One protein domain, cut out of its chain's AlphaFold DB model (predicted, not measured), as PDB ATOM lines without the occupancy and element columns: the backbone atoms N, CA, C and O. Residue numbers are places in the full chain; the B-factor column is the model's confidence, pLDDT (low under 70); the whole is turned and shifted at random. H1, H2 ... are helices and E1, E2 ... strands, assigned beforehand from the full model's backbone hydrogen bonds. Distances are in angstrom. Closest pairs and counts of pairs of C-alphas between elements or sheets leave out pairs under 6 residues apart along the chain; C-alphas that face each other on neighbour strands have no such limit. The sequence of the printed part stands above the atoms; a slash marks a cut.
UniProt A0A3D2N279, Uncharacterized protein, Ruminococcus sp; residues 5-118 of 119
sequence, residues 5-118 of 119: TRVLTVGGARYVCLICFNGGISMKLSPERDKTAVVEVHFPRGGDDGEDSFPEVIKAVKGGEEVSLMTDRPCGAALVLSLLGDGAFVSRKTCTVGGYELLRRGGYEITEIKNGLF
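Overview. This is residues 5 to 118 of the 119 residues of an uncharacterized protein of Ruminococcus sp (UniProt A0A3D2N279). A strongly twisted sheet of five strands curls round the helix H1, and a second sheet of three strands stands partly face to face with it, its strands crossed, as a loose sandwich. H1 sits between the two sheets, and the short helix H2 lies beside it, following directly on strand E7. The printed part has 114 residues with eight named strands and two named helices, in the order E1 E2 E3 E4 E5 E6 H1 E7 H2 E8; the class is mixed. The larger sheet runs E1 E2 E3 E4 E7 and is mixed, the smaller E6 E5 E8 and antiparallel. The whole is compact, with a radius of gyration of the C-alphas of 13.8 A and spans of 39 by 34 by 20 A.

Along the chain. Find C-alpha 5 at (-27.379, 12.237, -14.391), where E1 begins and runs to residue 10. E2 follows, residues 13 to 21, 25.8 A long, then E3, residues 24 to 31, 23.5 A, and E4, residues 38 to 44, 18.5 A. E5 takes residues 53 to 62 over 26.3 A, and E6 residues 65 to 70. Look for H1 from C-alpha 74 at (-27.033, 5.405, -7.646) to residue 83, 14.6 A. E7 is residues 94 to 98, H2 residues 99 to 105, and E8, residues 109 to 117, runs 24.2 A to C-alpha 117 at (-15.499, 16.703, 0.682).

Arrangement. Begin with E1 to E4, a meander, each strand the antiparallel neighbour of the one before; look at N 8 and O 15, 2.8 A, N 18 and O 28, 2.8 A, and N 27 and O 41, 2.8 A. Edge strand E7 is parallel to E4, with N 40 and O 95 at 2.8 A. H1 is on this sheet, its closest C-alphas to E1 being Val 10 and Ala 78, 6.3 A. H2 is on the same face, at a height over the sheet of 7.7 A. The helices touch at Leu 83 and Leu 102, C-alphas 6.8 A apart, at a steep tilt of 40 degrees, the same way; in both, every O i to N i+4 pair is within hydrogen-bond range. In the other sheet, E5 has N 60 and O 67 of E6 at 2.9 A and N 59 and O 112 of E8 at 2.8 A. The sheets form a sandwich, face to face, their strands at 69 degrees; the closest C-alphas of E3 and E5 are Gly 24 and Phe 54, 4.5 A. H1 is also on this second sheet, with Met 70 and Gly 76 closest at 5.0 A between C-alphas, and H2 only grazes it with residues 100 to 104. E1 and E8 are apart.

Size, cuts and confidence. The two farthest C-alphas, those of Gly 12 and Gly 50, are 41.5 A apart. The printed part has no cut, and no link is long. Look at the B-factor column: residues 46 to 51 are under 70, and the mean pLDDT of the printed part is 90.4.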
ATOM      1  N   THR A   5     -26.065  12.819 -14.083       83.50
ATOM      2  CA  THR A   5     -27.379  12.237 -14.391       83.50
ATOM      3  C   THR A   5     -27.241  10.730 -14.581       83.50
ATOM      4  O   THR A   5     -26.306  10.262 -15.242       83.50
ATOM      5  N   ARG A   6     -28.153   9.954 -13.997       89.25
ATOM      6  CA  ARG A   6     -28.223   8.491 -14.100       89.25
ATOM      7  C   ARG A   6     -29.669   8.050 -14.289       89.25
ATOM      8  O   ARG A   6     -30.582   8.727 -13.827       89.25
ATOM      9  N   VAL A   7     -29.863   6.917 -14.956       92.75
ATOM     10  CA  VAL A   7     -31.159   6.232 -15.021       92.75
ATOM     11  C   VAL A   7     -31.095   5.022 -14.096       92.75
ATOM     12  O   VAL A   7     -30.115   4.279 -14.129       92.75
ATOM     13  N   LEU A   8     -32.111   4.861 -13.256       93.44
ATOM     14  CA  LEU A   8     -32.243   3.799 -12.263       93.44
ATOM     15  C   LEU A   8     -33.492   2.975 -12.570       93.44
ATOM     16  O   LEU A   8     -34.505   3.537 -12.981       93.44
ATOM     17  N   THR A   9     -33.434   1.671 -12.308       93.38
ATOM     18  CA  THR A   9     -34.614   0.798 -12.318       93.38
ATOM     19  C   THR A   9     -34.903   0.363 -10.887       93.38
ATOM     20  O   THR A   9     -34.058  -0.276 -10.265       93.38
ATOM     21  N   VAL A  10     -36.078   0.711 -10.363       90.81
ATOM     22  CA  VAL A  10     -36.517   0.388  -8.995       90.81
ATOM     23  C   VAL A  10     -37.942  -0.146  -9.071       90.81
ATOM     24  O   VAL A  10     -38.798   0.485  -9.686       90.81
ATOM     25  N   GLY A  11     -38.192  -1.337  -8.518       87.81
ATOM     26  CA  GLY A  11     -39.526  -1.958  -8.551       87.81
ATOM     27  C   GLY A  11     -40.096  -2.168  -9.964       87.81
ATOM     28  O   GLY A  11     -41.303  -2.107 -10.151       87.81
ATOM     29  N   GLY A  12     -39.242  -2.346 -10.981       89.94
ATOM     30  CA  GLY A  12     -39.652  -2.476 -12.388       89.94
ATOM     31  C   GLY A  12     -39.928  -1.153 -13.120       89.94
ATOM     32  O   GLY A  12     -40.064  -1.154 -14.342       89.94
ATOM     33  N   ALA A  13     -39.942  -0.017 -12.417       92.31
ATOM     34  CA  ALA A  13     -40.094   1.313 -13.003       92.31
ATOM     35  C   ALA A  13     -38.737   2.008 -13.206       92.31
ATOM     36  O   ALA A  13     -37.765   1.742 -12.497       92.31
ATOM     37  N   ARG A  14     -38.667   2.904 -14.202       95.31
ATOM     38  CA  ARG A  14     -37.450   3.643 -14.576       95.31
ATOM     39  C   ARG A  14     -37.519   5.091 -14.110       95.31
ATOM     40  O   ARG A  14     -38.497   5.791 -14.380       95.31
ATOM     41  N   TYR A  15     -36.445   5.551 -13.479       96.12
ATOM     42  CA  TYR A  15     -36.327   6.883 -12.894       96.12
ATOM     43  C   TYR A  15     -35.042   7.564 -13.344       96.12
ATOM     44  O   TYR A  15     -34.003   6.926 -13.492       96.12
ATOM     45  N   VAL A  16     -35.096   8.877 -13.522       95.50
ATOM     46  CA  VAL A  16     -33.917   9.722 -13.694       95.50
ATOM     47  C   VAL A  16     -33.510  10.259 -12.332       95.50
ATOM     48  O   VAL A  16     -34.331  10.826 -11.615       95.50
ATOM     49  N   CYS A  17     -32.232  10.109 -12.007       94.94
ATOM     50  CA  CYS A  17     -31.596  10.675 -10.831       94.94
ATOM     51  C   CYS A  17     -30.541  11.697 -11.260       94.94
ATOM     52  O   CYS A  17     -29.672  11.402 -12.085       94.94
ATOM     53  N   LEU A  18     -30.613  12.894 -10.686       93.12
ATOM     54  CA  LEU A  18     -29.598  13.934 -10.785       93.12
ATOM     55  C   LEU A  18     -29.114  14.282  -9.377       93.12
ATOM     56  O   LEU A  18     -29.902  14.723  -8.545       93.12
ATOM     57  N   ILE A  19     -27.817  14.120  -9.135       90.81
ATOM     58  CA  ILE A  19     -27.188  14.452  -7.852       90.81
ATOM     59  C   ILE A  19     -26.561  15.846  -7.938       90.81
ATOM     60  O   ILE A  19     -25.826  16.153  -8.882       90.81
ATOM     61  N   CYS A  20     -26.869  16.674  -6.944       88.81
ATOM     62  CA  CYS A  20     -26.409  18.048  -6.794       88.81
ATOM     63  C   CYS A  20     -25.790  18.249  -5.409       88.81
ATOM     64  O   CYS A  20     -26.248  17.666  -4.432       88.81
ATOM     65  N   PHE A  21     -24.797  19.128  -5.328       86.25
ATOM     66  CA  PHE A  21     -24.065  19.445  -4.105       86.25
ATOM     67  C   PHE A  21     -24.204  20.948  -3.825       86.25
ATOM     68  O   PHE A  21     -23.816  21.749  -4.678       86.25
ATOM     69  N   ASN A  22     -24.841  21.317  -2.711       77.62
ATOM     70  CA  ASN A  22     -25.045  22.707  -2.277       77.62
ATOM     71  C   ASN A  22     -25.485  22.739  -0.801       77.62
ATOM     72  O   ASN A  22     -26.621  22.369  -0.508       77.62
ATOM     73  N   GLY A  23     -24.597  23.128   0.123       77.88
ATOM     74  CA  GLY A  23     -24.889  23.117   1.571       77.88
ATOM     75  C   GLY A  23     -25.205  21.722   2.145       77.88
ATOM     76  O   GLY A  23     -25.837  21.595   3.193       77.88
ATOM     77  N   GLY A  24     -24.813  20.673   1.420       87.31
ATOM     78  CA  GLY A  24     -25.235  19.287   1.598       87.31
ATOM     79  C   GLY A  24     -25.355  18.598   0.239       87.31
ATOM     80  O   GLY A  24     -24.732  19.020  -0.745       87.31
ATOM     81  N   ILE A  25     -26.188  17.561   0.163       90.56
ATOM     82  CA  ILE A  25     -26.435  16.811  -1.073       90.56
ATOM     83  C   ILE A  25     -27.931  16.698  -1.373       90.56
ATOM     84  O   ILE A  25     -28.739  16.369  -0.508       90.56
ATOM     85  N   SER A  26     -28.301  16.968  -2.623       92.94
ATOM     86  CA  SER A  26     -29.663  16.841  -3.140       92.94
ATOM     87  C   SER A  26     -29.725  15.789  -4.240       92.94
ATOM     88  O   SER A  26     -29.001  15.873  -5.234       92.94
ATOM     89  N   MET A  27     -30.653  14.844  -4.112       93.81
ATOM     90  CA  MET A  27     -31.028  13.907  -5.168       93.81
ATOM     91  C   MET A  27     -32.324  14.382  -5.820       93.81
ATOM     92  O   MET A  27     -33.383  14.341  -5.202       93.81
ATOM     93  N   LYS A  28     -32.266  14.810  -7.079       95.44
ATOM     94  CA  LYS A  28     -33.455  15.114  -7.880       95.44
ATOM     95  C   LYS A  28     -33.878  13.864  -8.628       95.44
ATOM     96  O   LYS A  28     -33.136  13.359  -9.472       95.44
ATOM     97  N   LEU A  29     -35.058  13.373  -8.301       96.12
ATOM     98  CA  LEU A  29     -35.631  12.140  -8.807       96.12
ATOM     99  C   LEU A  29     -36.858  12.476  -9.647       96.12
ATOM    100  O   LEU A  29     -37.629  13.361  -9.289       96.12
ATOM    101  N   SER A  30     -37.044  11.778 -10.760       96.62
ATOM    102  CA  SER A  30     -38.264  11.869 -11.572       96.62
ATOM    103  C   SER A  30     -38.509  10.560 -12.319       96.62
ATOM    104  O   SER A  30     -37.537   9.872 -12.647       96.62
ATOM    105  N   PRO A  31     -39.761  10.183 -12.622       96.06
ATOM    106  CA  PRO A  31     -40.039   9.093 -13.546       96.06
ATOM    107  C   PRO A  31     -39.420   9.400 -14.913       96.06
ATOM    108  O   PRO A  31     -39.523  10.515 -15.417       96.06
ATOM    109  N   GLU A  32     -38.808   8.411 -15.567       95.19
ATOM    110  CA  GLU A  32     -38.150   8.636 -16.866       95.19
ATOM    111  C   GLU A  32     -39.129   9.147 -17.936       95.19
ATOM    112  O   GLU A  32     -38.756   9.962 -18.784       95.19
ATOM    113  N   ARG A  33     -40.388   8.696 -17.855       94.19
ATOM    114  CA  ARG A  33     -41.484   9.075 -18.757       94.19
ATOM    115  C   ARG A  33     -42.092  10.446 -18.452       94.19
ATOM    116  O   ARG A  33     -42.690  11.030 -19.346       94.19
ATOM    117  N   ASP A  34     -41.932  10.961 -17.232       94.06
ATOM    118  CA  ASP A  34     -42.410  12.288 -16.831       94.06
ATOM    119  C   ASP A  34     -41.356  13.008 -15.981       94.06
ATOM    120  O   ASP A  34     -41.413  13.052 -14.754       94.06
ATOM    121  N   LYS A  35     -40.396  13.633 -16.665       92.31
ATOM    122  CA  LYS A  35     -39.318  14.408 -16.032       92.31
ATOM    123  C   LYS A  35     -39.796  15.736 -15.429       92.31
ATOM    124  O   LYS A  35     -38.979  16.483 -14.898       92.31
ATOM    125  N   THR A  36     -41.088  16.057 -15.547       93.44
ATOM    126  CA  THR A  36     -41.688  17.257 -14.949       93.44
ATOM    127  C   THR A  36     -42.222  17.001 -13.540       93.44
ATOM    128  O   THR A  36     -42.473  17.959 -12.814       93.44
ATOM    129  N   ALA A  37     -42.372  15.731 -13.146       96.25
ATOM    130  CA  ALA A  37     -42.674  15.320 -11.783       96.25
ATOM    131  C   ALA A  37     -41.367  15.085 -11.019       96.25
ATOM    132  O   ALA A  37     -40.743  14.031 -11.156       96.25
ATOM    133  N   VAL A  38     -40.927  16.072 -10.238       96.94
ATOM    134  CA  VAL A  38     -39.627  16.042  -9.560       96.94
ATOM    135  C   VAL A  38     -39.807  15.950  -8.052       96.94
ATOM    136  O   VAL A  38     -40.499  16.760  -7.441       96.94
ATOM    137  N   VAL A  39     -39.110  15.000  -7.439       97.44
ATOM    138  CA  VAL A  39     -38.894  14.963  -5.994       97.44
ATOM    139  C   VAL A  39     -37.425  15.264  -5.739       97.44
ATOM    140  O   VAL A  39     -36.545  14.555  -6.224       97.44
ATOM    141  N   GLU A  40     -37.143  16.328  -4.999       96.44
ATOM    142  CA  GLU A  40     -35.811  16.657  -4.511       96.44
ATOM    143  C   GLU A  40     -35.652  16.145  -3.078       96.44
ATOM    144  O   GLU A  40     -36.291  16.636  -2.153       96.44
ATOM    145  N   VAL A  41     -34.786  15.155  -2.885       96.44
ATOM    146  CA  VAL A  41     -34.447  14.640  -1.556       96.44
ATOM    147  C   VAL A  41     -33.159  15.290  -1.101       96.44
ATOM    148  O   VAL A  41     -32.103  15.045  -1.684       96.44
ATOM    149  N   HIS A  42     -33.255  16.136  -0.080       95.25
ATOM    150  CA  HIS A  42     -32.136  16.927   0.413       95.25
ATOM    151  C   HIS A  42     -31.619  16.385   1.747       95.25
ATOM    152  O   HIS A  42     -32.372  16.259   2.715       95.25
ATOM    153  N   PHE A  43     -30.324  16.092   1.805       93.56
ATOM    154  CA  PHE A  43     -29.599  15.770   3.027       93.56
ATOM    155  C   PHE A  43     -28.695  16.963   3.368       93.56
ATOM    156  O   PHE A  43     -27.638  17.118   2.743       93.56
ATOM    157  N   PRO A  44     -29.106  17.828   4.318       90.06
ATOM    158  CA  PRO A  44     -28.270  18.943   4.742       90.06
ATOM    159  C   PRO A  44     -27.008  18.421   5.430       90.06
ATOM    160  O   PRO A  44     -26.999  17.311   5.985       90.06
ATOM    161  N   ARG A  45     -25.940  19.225   5.419       83.31
ATOM    162  CA  ARG A  45     -24.752  18.913   6.219       83.31
ATOM    163  C   ARG A  45     -25.126  18.847   7.708       83.31
ATOM    164  O   ARG A  45     -25.955  19.629   8.173       83.31
ATOM    165  N   GLY A  46     -24.507  17.938   8.456       65.12
ATOM    166  CA  GLY A  46     -24.538  17.965   9.920       65.12
ATOM    167  C   GLY A  46     -23.258  18.605  10.457       65.12
ATOM    168  O   GLY A  46     -22.181  18.182  10.048       65.12
ATOM    169  N   GLY A  47     -23.371  19.589  11.356       58.03
ATOM    170  CA  GLY A  47     -22.232  20.179  12.079       58.03
ATOM    171  C   GLY A  47     -21.842  21.614  11.686       58.03
ATOM    172  O   GLY A  47     -22.279  22.154  10.663       58.03
ATOM    173  N   ASP A  48     -21.023  22.224  12.550       53.06
ATOM    174  CA  ASP A  48     -20.597  23.637  12.516       53.06
ATOM    175  C   ASP A  48     -19.356  23.898  11.638       53.06
ATOM    176  O   ASP A  48     -19.030  25.044  11.337       53.06
ATOM    177  N   ASP A  49     -18.694  22.858  11.134       54.81
ATOM    178  CA  ASP A  49     -17.377  23.020  10.511       54.81
ATOM    179  C   ASP A  49     -17.466  23.698   9.148       54.81
ATOM    180  O   ASP A  49     -18.098  23.182   8.234       54.81
ATOM    181  N   GLY A  50     -16.845  24.871   9.005       55.41
ATOM    182  CA  GLY A  50     -16.853  25.759   7.832       55.41
ATOM    183  C   GLY A  50     -16.272  25.200   6.524       55.41
ATOM    184  O   GLY A  50     -15.868  25.985   5.673       55.41
ATOM    185  N   GLU A  51     -16.236  23.878   6.349       60.84
ATOM    186  CA  GLU A  51     -15.774  23.214   5.136       60.84
ATOM    187  C   GLU A  51     -16.921  22.748   4.229       60.84
ATOM    188  O   GLU A  51     -18.012  22.345   4.653       60.84
ATOM    189  N   ASP A  52     -16.601  22.798   2.942       73.38
ATOM    190  CA  ASP A  52     -17.357  22.373   1.773       73.38
ATOM    191  C   ASP A  52     -17.562  20.838   1.781       73.38
ATOM    192  O   ASP A  52     -16.921  20.081   1.048       73.38
ATOM    193  N   SER A  53     -18.449  20.364   2.661       83.88
ATOM    194  CA  SER A  53     -18.709  18.941   2.910       83.88
ATOM    195  C   SER A  53     -20.173  18.534   2.701       83.88
ATOM    196  O   SER A  53     -21.095  19.355   2.703       83.88
ATOM    197  N   PHE A  54     -20.400  17.232   2.515       88.56
ATOM    198  CA  PHE A  54     -21.729  16.631   2.385       88.56
ATOM    199  C   PHE A  54     -21.804  15.272   3.090       88.56
ATOM    200  O   PHE A  54     -20.780  14.603   3.206       88.56
ATOM    201  N   PRO A  55     -22.997  14.817   3.517       91.75
ATOM    202  CA  PRO A  55     -23.159  13.514   4.160       91.75
ATOM    203  C   PRO A  55     -23.002  12.392   3.130       91.75
ATOM    204  O   PRO A  55     -23.978  11.993   2.502       91.75
ATOM    205  N   GLU A  56     -21.782  11.901   2.913       92.38
ATOM    206  CA  GLU A  56     -21.458  10.888   1.899       92.38
ATOM    207  C   GLU A  56     -22.050   9.523   2.254       92.38
ATOM    208  O   GLU A  56     -22.713   8.899   1.423       92.38
ATOM    209  N   VAL A  57     -21.852   9.079   3.498       94.62
ATOM    210  CA  VAL A  57     -22.356   7.790   3.983       94.62
ATOM    211  C   VAL A  57     -23.202   7.999   5.225       94.62
ATOM    212  O   VAL A  57     -22.722   8.494   6.241       94.62
ATOM    213  N   ILE A  58     -24.454   7.565   5.161       95.19
ATOM    214  CA  ILE A  58     -25.371   7.549   6.299       95.19
ATOM    215  C   ILE A  58     -25.563   6.090   6.700       95.19
ATOM    216  O   ILE A  58     -26.128   5.308   5.933       95.19
ATOM    217  N   LYS A  59     -25.084   5.714   7.883       95.62
ATOM    218  CA  LYS A  59     -25.363   4.399   8.458       95.62
ATOM    219  C   LYS A  59     -26.640   4.454   9.272       95.62
ATOM    220  O   LYS A  59     -26.873   5.402  10.026       95.62
ATOM    221  N   ALA A  60     -27.460   3.431   9.110       96.12
ATOM    222  CA  ALA A  60     -28.698   3.294   9.839       96.12
ATOM    223  C   ALA A  60     -29.006   1.832  10.157       96.12
ATOM    224  O   ALA A  60     -28.497   0.931   9.495       96.12
ATOM    225  N   VAL A  61     -29.873   1.609  11.137       96.81
ATOM    226  CA  VAL A  61     -30.375   0.287  11.517       96.81
ATOM    227  C   VAL A  61     -31.866   0.204  11.215       96.81
ATOM    228  O   VAL A  61     -32.612   1.152  11.466       96.81
ATOM    229  N   LYS A  62     -32.318  -0.932  10.677       94.50
ATOM    230  CA  LYS A  62     -33.742  -1.250  10.515       94.50
ATOM    231  C   LYS A  62     -33.969  -2.731  10.790       94.50
ATOM    232  O   LYS A  62     -33.364  -3.577  10.149       94.50
ATOM    233  N   GLY A  63     -34.837  -3.049  11.752       93.62
ATOM    234  CA  GLY A  63     -35.127  -4.444  12.112       93.62
ATOM    235  C   GLY A  63     -33.919  -5.223  12.655       93.62
ATOM    236  O   GLY A  63     -33.890  -6.441  12.533       93.62
ATOM    237  N   GLY A  64     -32.926  -4.534  13.228       92.75
ATOM    238  CA  GLY A  64     -31.681  -5.140  13.721       92.75
ATOM    239  C   GLY A  64     -30.578  -5.293  12.668       92.75
ATOM    240  O   GLY A  64     -29.466  -5.667  13.023       92.75
ATOM    241  N   GLU A  65     -30.848  -4.968  11.400       94.00
ATOM    242  CA  GLU A  65     -29.850  -5.002  10.328       94.00
ATOM    243  C   GLU A  65     -29.259  -3.615  10.065       94.00
ATOM    244  O   GLU A  65     -29.985  -2.619   9.978       94.00
ATOM    245  N   GLU A  66     -27.937  -3.558   9.903       94.38
ATOM    246  CA  GLU A  66     -27.231  -2.347   9.490       94.38
ATOM    247  C   GLU A  66     -27.332  -2.128   7.978       94.38
ATOM    248  O   GLU A  66     -27.082  -3.018   7.164       94.38
ATOM    249  N   VAL A  67     -27.630  -0.892   7.590       92.75
ATOM    250  CA  VAL A  67     -27.701  -0.436   6.205       92.75
ATOM    251  C   VAL A  67     -26.844   0.812   6.049       92.75
ATOM    252  O   VAL A  67     -26.860   1.714   6.884       92.75
ATOM    253  N   SER A  68     -26.099   0.882   4.948       93.81
ATOM    254  CA  SER A  68     -25.317   2.062   4.577       93.81
ATOM    255  C   SER A  68     -25.897   2.715   3.329       93.81
ATOM    256  O   SER A  68     -25.928   2.120   2.251       93.81
ATOM    257  N   LEU A  69     -26.328   3.964   3.467       94.62
ATOM    258  CA  LEU A  69     -26.777   4.809   2.373       94.62
ATOM    259  C   LEU A  69     -25.605   5.660   1.871       94.62
ATOM    260  O   LEU A  69     -25.161   6.568   2.565       94.62
ATOM    261  N   MET A  70     -25.140   5.393   0.648       94.38
ATOM    262  CA  MET A  70     -24.164   6.240  -0.054       94.38
ATOM    263  C   MET A  70     -24.903   7.289  -0.889       94.38
ATOM    264  O   MET A  70     -25.515   6.950  -1.906       94.38
ATOM    265  N   THR A  71     -24.897   8.543  -0.445       92.44
ATOM    266  CA  THR A  71     -25.763   9.603  -0.989       92.44
ATOM    267  C   THR A  71     -25.307  10.120  -2.355       92.44
ATOM    268  O   THR A  71     -26.113  10.591  -3.155       92.44
ATOM    269  N   ASP A  72     -24.024   9.991  -2.669       90.50
ATOM    270  CA  ASP A  72     -23.421  10.382  -3.942       90.50
ATOM    271  C   ASP A  72     -23.522   9.284  -5.017       90.50
ATOM    272  O   ASP A  72     -23.081   9.471  -6.159       90.50
ATOM    273  N   ARG A  73     -24.125   8.133  -4.676       90.12
ATOM    274  CA  ARG A  73     -24.193   6.951  -5.542       90.12
ATOM    275  C   ARG A  73     -25.619   6.579  -5.962       90.12
ATOM    276  O   ARG A  73     -26.572   6.736  -5.200       90.12
ATOM    277  N   PRO A  74     -25.767   5.960  -7.154       88.38
ATOM    278  CA  PRO A  74     -27.033   5.405  -7.646       88.38
ATOM    279  C   PRO A  74     -27.784   4.503  -6.661       88.38
ATOM    280  O   PRO A  74     -29.008   4.559  -6.594       88.38
ATOM    281  N   CYS A  75     -27.068   3.675  -5.897       89.88
ATOM    282  CA  CYS A  75     -27.681   2.769  -4.926       89.88
ATOM    283  C   CYS A  75     -28.385   3.523  -3.794       89.88
ATOM    284  O   CYS A  75     -29.424   3.071  -3.321       89.88
ATOM    285  N   GLY A  76     -27.874   4.693  -3.397       92.38
ATOM    286  CA  GLY A  76     -28.539   5.507  -2.395       92.38
ATOM    287  C   GLY A  76     -29.810   6.164  -2.907       92.38
ATOM    288  O   GLY A  76     -30.836   6.141  -2.234       92.38
ATOM    289  N   ALA A  77     -29.780   6.644  -4.150       93.25
ATOM    290  CA  ALA A  77     -30.981   7.123  -4.824       93.25
ATOM    291  C   ALA A  77     -32.039   6.018  -4.999       93.25
ATOM    292  O   ALA A  77     -33.230   6.293  -4.881       93.25
ATOM    293  N   ALA A  78     -31.626   4.768  -5.238       92.94
ATOM    294  CA  ALA A  78     -32.544   3.634  -5.321       92.94
ATOM    295  C   ALA A  78     -33.233   3.331  -3.980       92.94
ATOM    296  O   ALA A  78     -34.440   3.089  -3.969       92.94
ATOM    297  N   LEU A  79     -32.500   3.401  -2.861       93.12
ATOM    298  CA  LEU A  79     -33.092   3.284  -1.526       93.12
ATOM    299  C   LEU A  79     -34.080   4.423  -1.263       93.12
ATOM    300  O   LEU A  79     -35.194   4.191  -0.826       93.12
ATOM    301  N   VAL A  80     -33.703   5.662  -1.566       95.00
ATOM    302  CA  VAL A  80     -34.595   6.815  -1.390       95.00
ATOM    303  C   VAL A  80     -35.883   6.652  -2.207       95.00
ATOM    304  O   VAL A  80     -36.969   6.880  -1.681       95.00
ATOM    305  N   LEU A  81     -35.783   6.200  -3.461       94.56
ATOM    306  CA  LEU A  81     -36.941   5.921  -4.315       94.56
ATOM    307  C   LEU A  81     -37.899   4.897  -3.700       94.56
ATOM    308  O   LEU A  81     -39.108   5.089  -3.802       94.56
ATOM    309  N   SER A  82     -37.393   3.846  -3.045       92.56
ATOM    310  CA  SER A  82     -38.258   2.849  -2.400       92.56
ATOM    311  C   SER A  82     -38.975   3.377  -1.151       92.56
ATOM    312  O   SER A  82     -39.946   2.765  -0.714       92.56
ATOM    313  N   LEU A  83     -38.544   4.519  -0.598       93.81
ATOM    314  CA  LEU A  83     -39.133   5.144   0.593       93.81
ATOM    315  C   LEU A  83     -40.124   6.269   0.293       93.81
ATOM    316  O   LEU A  83     -40.914   6.616   1.166       93.81
ATOM    317  N   LEU A  84     -40.096   6.852  -0.908       92.19
ATOM    318  CA  LEU A  84     -40.972   7.976  -1.265       92.19
ATOM    319  C   LEU A  84     -42.465   7.602  -1.277       92.19
ATOM    320  O   LEU A  84     -43.305   8.483  -1.106       92.19
ATOM    321  N   GLY A  85     -42.783   6.312  -1.409       84.06
ATOM    322  CA  GLY A  85     -44.151   5.798  -1.414       84.06
ATOM    323  C   GLY A  85     -44.929   6.138  -2.688       84.06
ATOM    324  O   GLY A  85     -44.459   6.856  -3.579       84.06
ATOM    325  N   ASP A  86     -46.142   5.600  -2.777       81.56
ATOM    326  CA  ASP A  86     -47.033   5.853  -3.907       81.56
ATOM    327  C   ASP A  86     -47.501   7.314  -3.923       81.56
ATOM    328  O   ASP A  86     -47.800   7.915  -2.892       81.56
ATOM    329  N   GLY A  87     -47.568   7.911  -5.116       85.56
ATOM    330  CA  GLY A  87     -48.047   9.286  -5.294       85.56
ATOM    331  C   GLY A  87     -47.028  10.391  -4.990       85.56
ATOM    332  O   GLY A  87     -47.367  11.566  -5.116       85.56
ATOM    333  N   ALA A  88     -45.775  10.055  -4.664       91.69
ATOM    334  CA  ALA A  88     -44.719  11.048  -4.435       91.69
ATOM    335  C   ALA A  88     -44.464  11.975  -5.639       91.69
ATOM    336  O   ALA A  88     -44.068  13.129  -5.482       91.69
ATOM    337  N   PHE A  89     -44.696  11.466  -6.851       95.06
ATOM    338  CA  PHE A  89     -44.472  12.184  -8.099       95.06
ATOM    339  C   PHE A  89     -45.768  12.815  -8.605       95.06
ATOM    340  O   PHE A  89     -46.701  12.115  -8.995       95.06
ATOM    341  N   VAL A  90     -45.794  14.146  -8.661       95.06
ATOM    342  CA  VAL A  90     -46.914  14.913  -9.214       95.06
ATOM    343  C   VAL A  90     -46.439  15.676 -10.444       95.06
ATOM    344  O   VAL A  90     -45.496  16.461 -10.360       95.06
ATOM    345  N   SER A  91     -47.094  15.451 -11.585       95.50
ATOM    346  CA  SER A  91     -46.713  16.059 -12.866       95.50
ATOM    347  C   SER A  91     -46.617  17.583 -12.772       95.50
ATOM    348  O   SER A  91     -47.466  18.236 -12.159       95.50
ATOM    349  N   ARG A  92     -45.571  18.146 -13.391       94.62
ATOM    350  CA  ARG A  92     -45.234  19.581 -13.397       94.62
ATOM    351  C   ARG A  92     -45.036  20.207 -12.014       94.62
ATOM    352  O   ARG A  92     -45.146  21.427 -11.879       94.62
ATOM    353  N   LYS A  93     -44.749  19.405 -10.988       94.88
ATOM    354  CA  LYS A  93     -44.409  19.892  -9.650       94.88
ATOM    355  C   LYS A  93     -43.026  19.421  -9.238       94.88
ATOM    356  O   LYS A  93     -42.620  18.300  -9.532       94.88
ATOM    357  N   THR A  94     -42.362  20.285  -8.484       95.31
ATOM    358  CA  THR A  94     -41.176  19.939  -7.706       95.31
ATOM    359  C   THR A  94     -41.558  19.974  -6.237       95.31
ATOM    360  O   THR A  94     -42.031  21.005  -5.761       95.31
ATOM    361  N   CYS A  95     -41.359  18.875  -5.518       94.75
ATOM    362  CA  CYS A  95     -41.438  18.861  -4.061       94.75
ATOM    363  C   CYS A  95     -40.061  18.579  -3.468       94.75
ATOM    364  O   CYS A  95     -39.262  17.855  -4.059       94.75
ATOM    365  N   THR A  96     -39.790  19.157  -2.302       95.00
ATOM    366  CA  THR A  96     -38.550  18.916  -1.565       95.00
ATOM    367  C   THR A  96     -38.875  18.159  -0.291       95.00
ATOM    368  O   THR A  96     -39.793  18.539   0.435       95.00
ATOM    369  N   VAL A  97     -38.123  17.100  -0.015       95.38
ATOM    370  CA  VAL A  97     -38.257  16.292   1.200       95.38
ATOM    371  C   VAL A  97     -36.912  16.176   1.912       95.38
ATOM    372  O   VAL A  97     -35.859  16.086   1.277       95.38
ATOM    373  N   GLY A  98     -36.946  16.178   3.244       95.38
ATOM    374  CA  GLY A  98     -35.756  15.978   4.067       95.38
ATOM    375  C   GLY A  98     -35.333  14.512   4.057       95.38
ATOM    376  O   GLY A  98     -36.082  13.645   4.497       95.38
ATOM    377  N   GLY A  99     -34.120  14.223   3.591       95.69
ATOM    378  CA  GLY A  99     -33.624  12.854   3.448       95.69
ATOM    379  C   GLY A  99     -33.515  12.096   4.775       95.69
ATOM    380  O   GLY A  99     -33.892  10.929   4.851       95.69
ATOM    381  N   TYR A 100     -33.086  12.761   5.852       95.38
ATOM    382  CA  TYR A 100     -33.049  12.147   7.186       95.38
ATOM    383  C   TYR A 100     -34.446  11.842   7.730       95.38
ATOM    384  O   TYR A 100     -34.656  10.812   8.367       95.38
ATOM    385  N   GLU A 101     -35.415  12.724   7.478       95.56
ATOM    386  CA  GLU A 101     -36.803  12.497   7.882       95.56
ATOM    387  C   GLU A 101     -37.422  11.345   7.087       95.56
ATOM    388  O   GLU A 101     -38.096  10.495   7.666       95.56
ATOM    389  N   LEU A 102     -37.135  11.272   5.785       96.00
ATOM    390  CA  LEU A 102     -37.567  10.179   4.923       96.00
ATOM    391  C   LEU A 102     -37.058   8.822   5.432       96.00
ATOM    392  O   LEU A 102     -37.838   7.877   5.530       96.00
ATOM    393  N   LEU A 103     -35.782   8.735   5.824       95.75
ATOM    394  CA  LEU A 103     -35.215   7.532   6.442       95.75
ATOM    395  C   LEU A 103     -35.947   7.164   7.739       95.75
ATOM    396  O   LEU A 103     -36.402   6.031   7.885       95.75
ATOM    397  N   ARG A 104     -36.134   8.124   8.652       95.88
ATOM    398  CA  ARG A 104     -36.830   7.881   9.927       95.88
ATOM    399  C   ARG A 104     -38.269   7.407   9.721       95.88
ATOM    400  O   ARG A 104     -38.682   6.435  10.344       95.88
ATOM    401  N   ARG A 105     -39.015   8.030   8.800       94.94
ATOM    402  CA  ARG A 105     -40.373   7.596   8.412       94.94
ATOM    403  C   ARG A 105     -40.377   6.194   7.797       94.94
ATOM    404  O   ARG A 105     -41.328   5.447   7.988       94.94
ATOM    405  N   GLY A 106     -39.299   5.822   7.110       94.06
ATOM    406  CA  GLY A 106     -39.055   4.474   6.602       94.06
ATOM    407  C   GLY A 106     -38.678   3.436   7.667       94.06
ATOM    408  O   GLY A 106     -38.435   2.280   7.304       94.06
ATOM    409  N   GLY A 107     -38.611   3.817   8.948       95.62
ATOM    410  CA  GLY A 107     -38.241   2.950  10.068       95.62
ATOM    411  C   GLY A 107     -36.735   2.764  10.253       95.62
ATOM    412  O   GLY A 107     -36.327   1.786  10.871       95.62
ATOM    413  N   TYR A 108     -35.915   3.654   9.688       96.50
ATOM    414  CA  TYR A 108     -34.466   3.633   9.870       96.50
ATOM    415  C   TYR A 108     -34.050   4.510  11.051       96.50
ATOM    416  O   TYR A 108     -34.377   5.698  11.107       96.50
ATOM    417  N   GLU A 109     -33.259   3.942  11.952       96.75
ATOM    418  CA  GLU A 109     -32.565   4.674  13.006       96.75
ATOM    419  C   GLU A 109     -31.164   5.049  12.519       96.75
ATOM    420  O   GLU A 109     -30.358   4.172  12.228       96.75
ATOM    421  N   ILE A 110     -30.870   6.345  12.387       95.25
ATOM    422  CA  ILE A 110     -29.558   6.816  11.917       95.25
ATOM    423  C   ILE A 110     -28.553   6.710  13.064       95.25
ATOM    424  O   ILE A 110     -28.743   7.347  14.097       95.25
ATOM    425  N   THR A 111     -27.472   5.964  12.851       95.12
ATOM    426  CA  THR A 111     -26.440   5.705  13.865       95.12
ATOM    427  C   THR A 111     -25.154   6.488  13.619       95.12
ATOM    428  O   THR A 111     -24.488   6.887  14.568       95.12
ATOM    429  N   GLU A 112     -24.800   6.744  12.358       94.12
ATOM    430  CA  GLU A 112     -23.573   7.457  11.994       94.12
ATOM    431  C   GLU A 112     -23.762   8.221  10.677       94.12
ATOM    432  O   GLU A 112     -24.403   7.732   9.744       94.12
ATOM    433  N   ILE A 113     -23.161   9.407  10.576       93.06
ATOM    434  CA  ILE A 113     -23.054  10.166   9.327       93.06
ATOM    435  C   ILE A 113     -21.573  10.443   9.084       93.06
ATOM    436  O   ILE A 113     -20.925  11.114   9.884       93.06
ATOM    437  N   LYS A 114     -21.041   9.931   7.974       91.88
ATOM    438  CA  LYS A 114     -19.691  10.236   7.496       91.88
ATOM    439  C   LYS A 114     -19.781  11.265   6.384       91.88
ATOM    440  O   LYS A 114     -20.478  11.043   5.391       91.88
ATOM    441  N   ASN A 115     -19.064  12.368   6.553       89.56
ATOM    442  CA  ASN A 115     -19.015  13.436   5.568       89.56
ATOM    443  C   ASN A 115     -17.903  13.189   4.537       89.56
ATOM    444  O   ASN A 115     -16.810  12.757   4.897       89.56
ATOM    445  N   GLY A 116     -18.192  13.495   3.274       86.12
ATOM    446  CA  GLY A 116     -17.222  13.605   2.185       86.12
ATOM    447  C   GLY A 116     -16.987  15.072   1.817       86.12
ATOM    448  O   GLY A 116     -17.790  15.942   2.162       86.12
ATOM    449  N   LEU A 117     -15.890  15.353   1.113       82.50
ATOM    450  CA  LEU A 117     -15.499  16.703   0.682       82.50
ATOM    451  C   LEU A 117     -15.938  16.982  -0.765       82.50
ATOM    452  O   LEU A 117     -15.917  16.082  -1.609       82.50
ATOM    453  N   PHE A 118     -16.306  18.228  -1.081       72.38
ATOM    454  CA  PHE A 118     -16.535  18.645  -2.469       72.38
ATOM    455  C   PHE A 118     -15.209  18.660  -3.266       72.38
ATOM    456  O   PHE A 118     -14.182  19.115  -2.772       72.38
TER     457      PHE A 118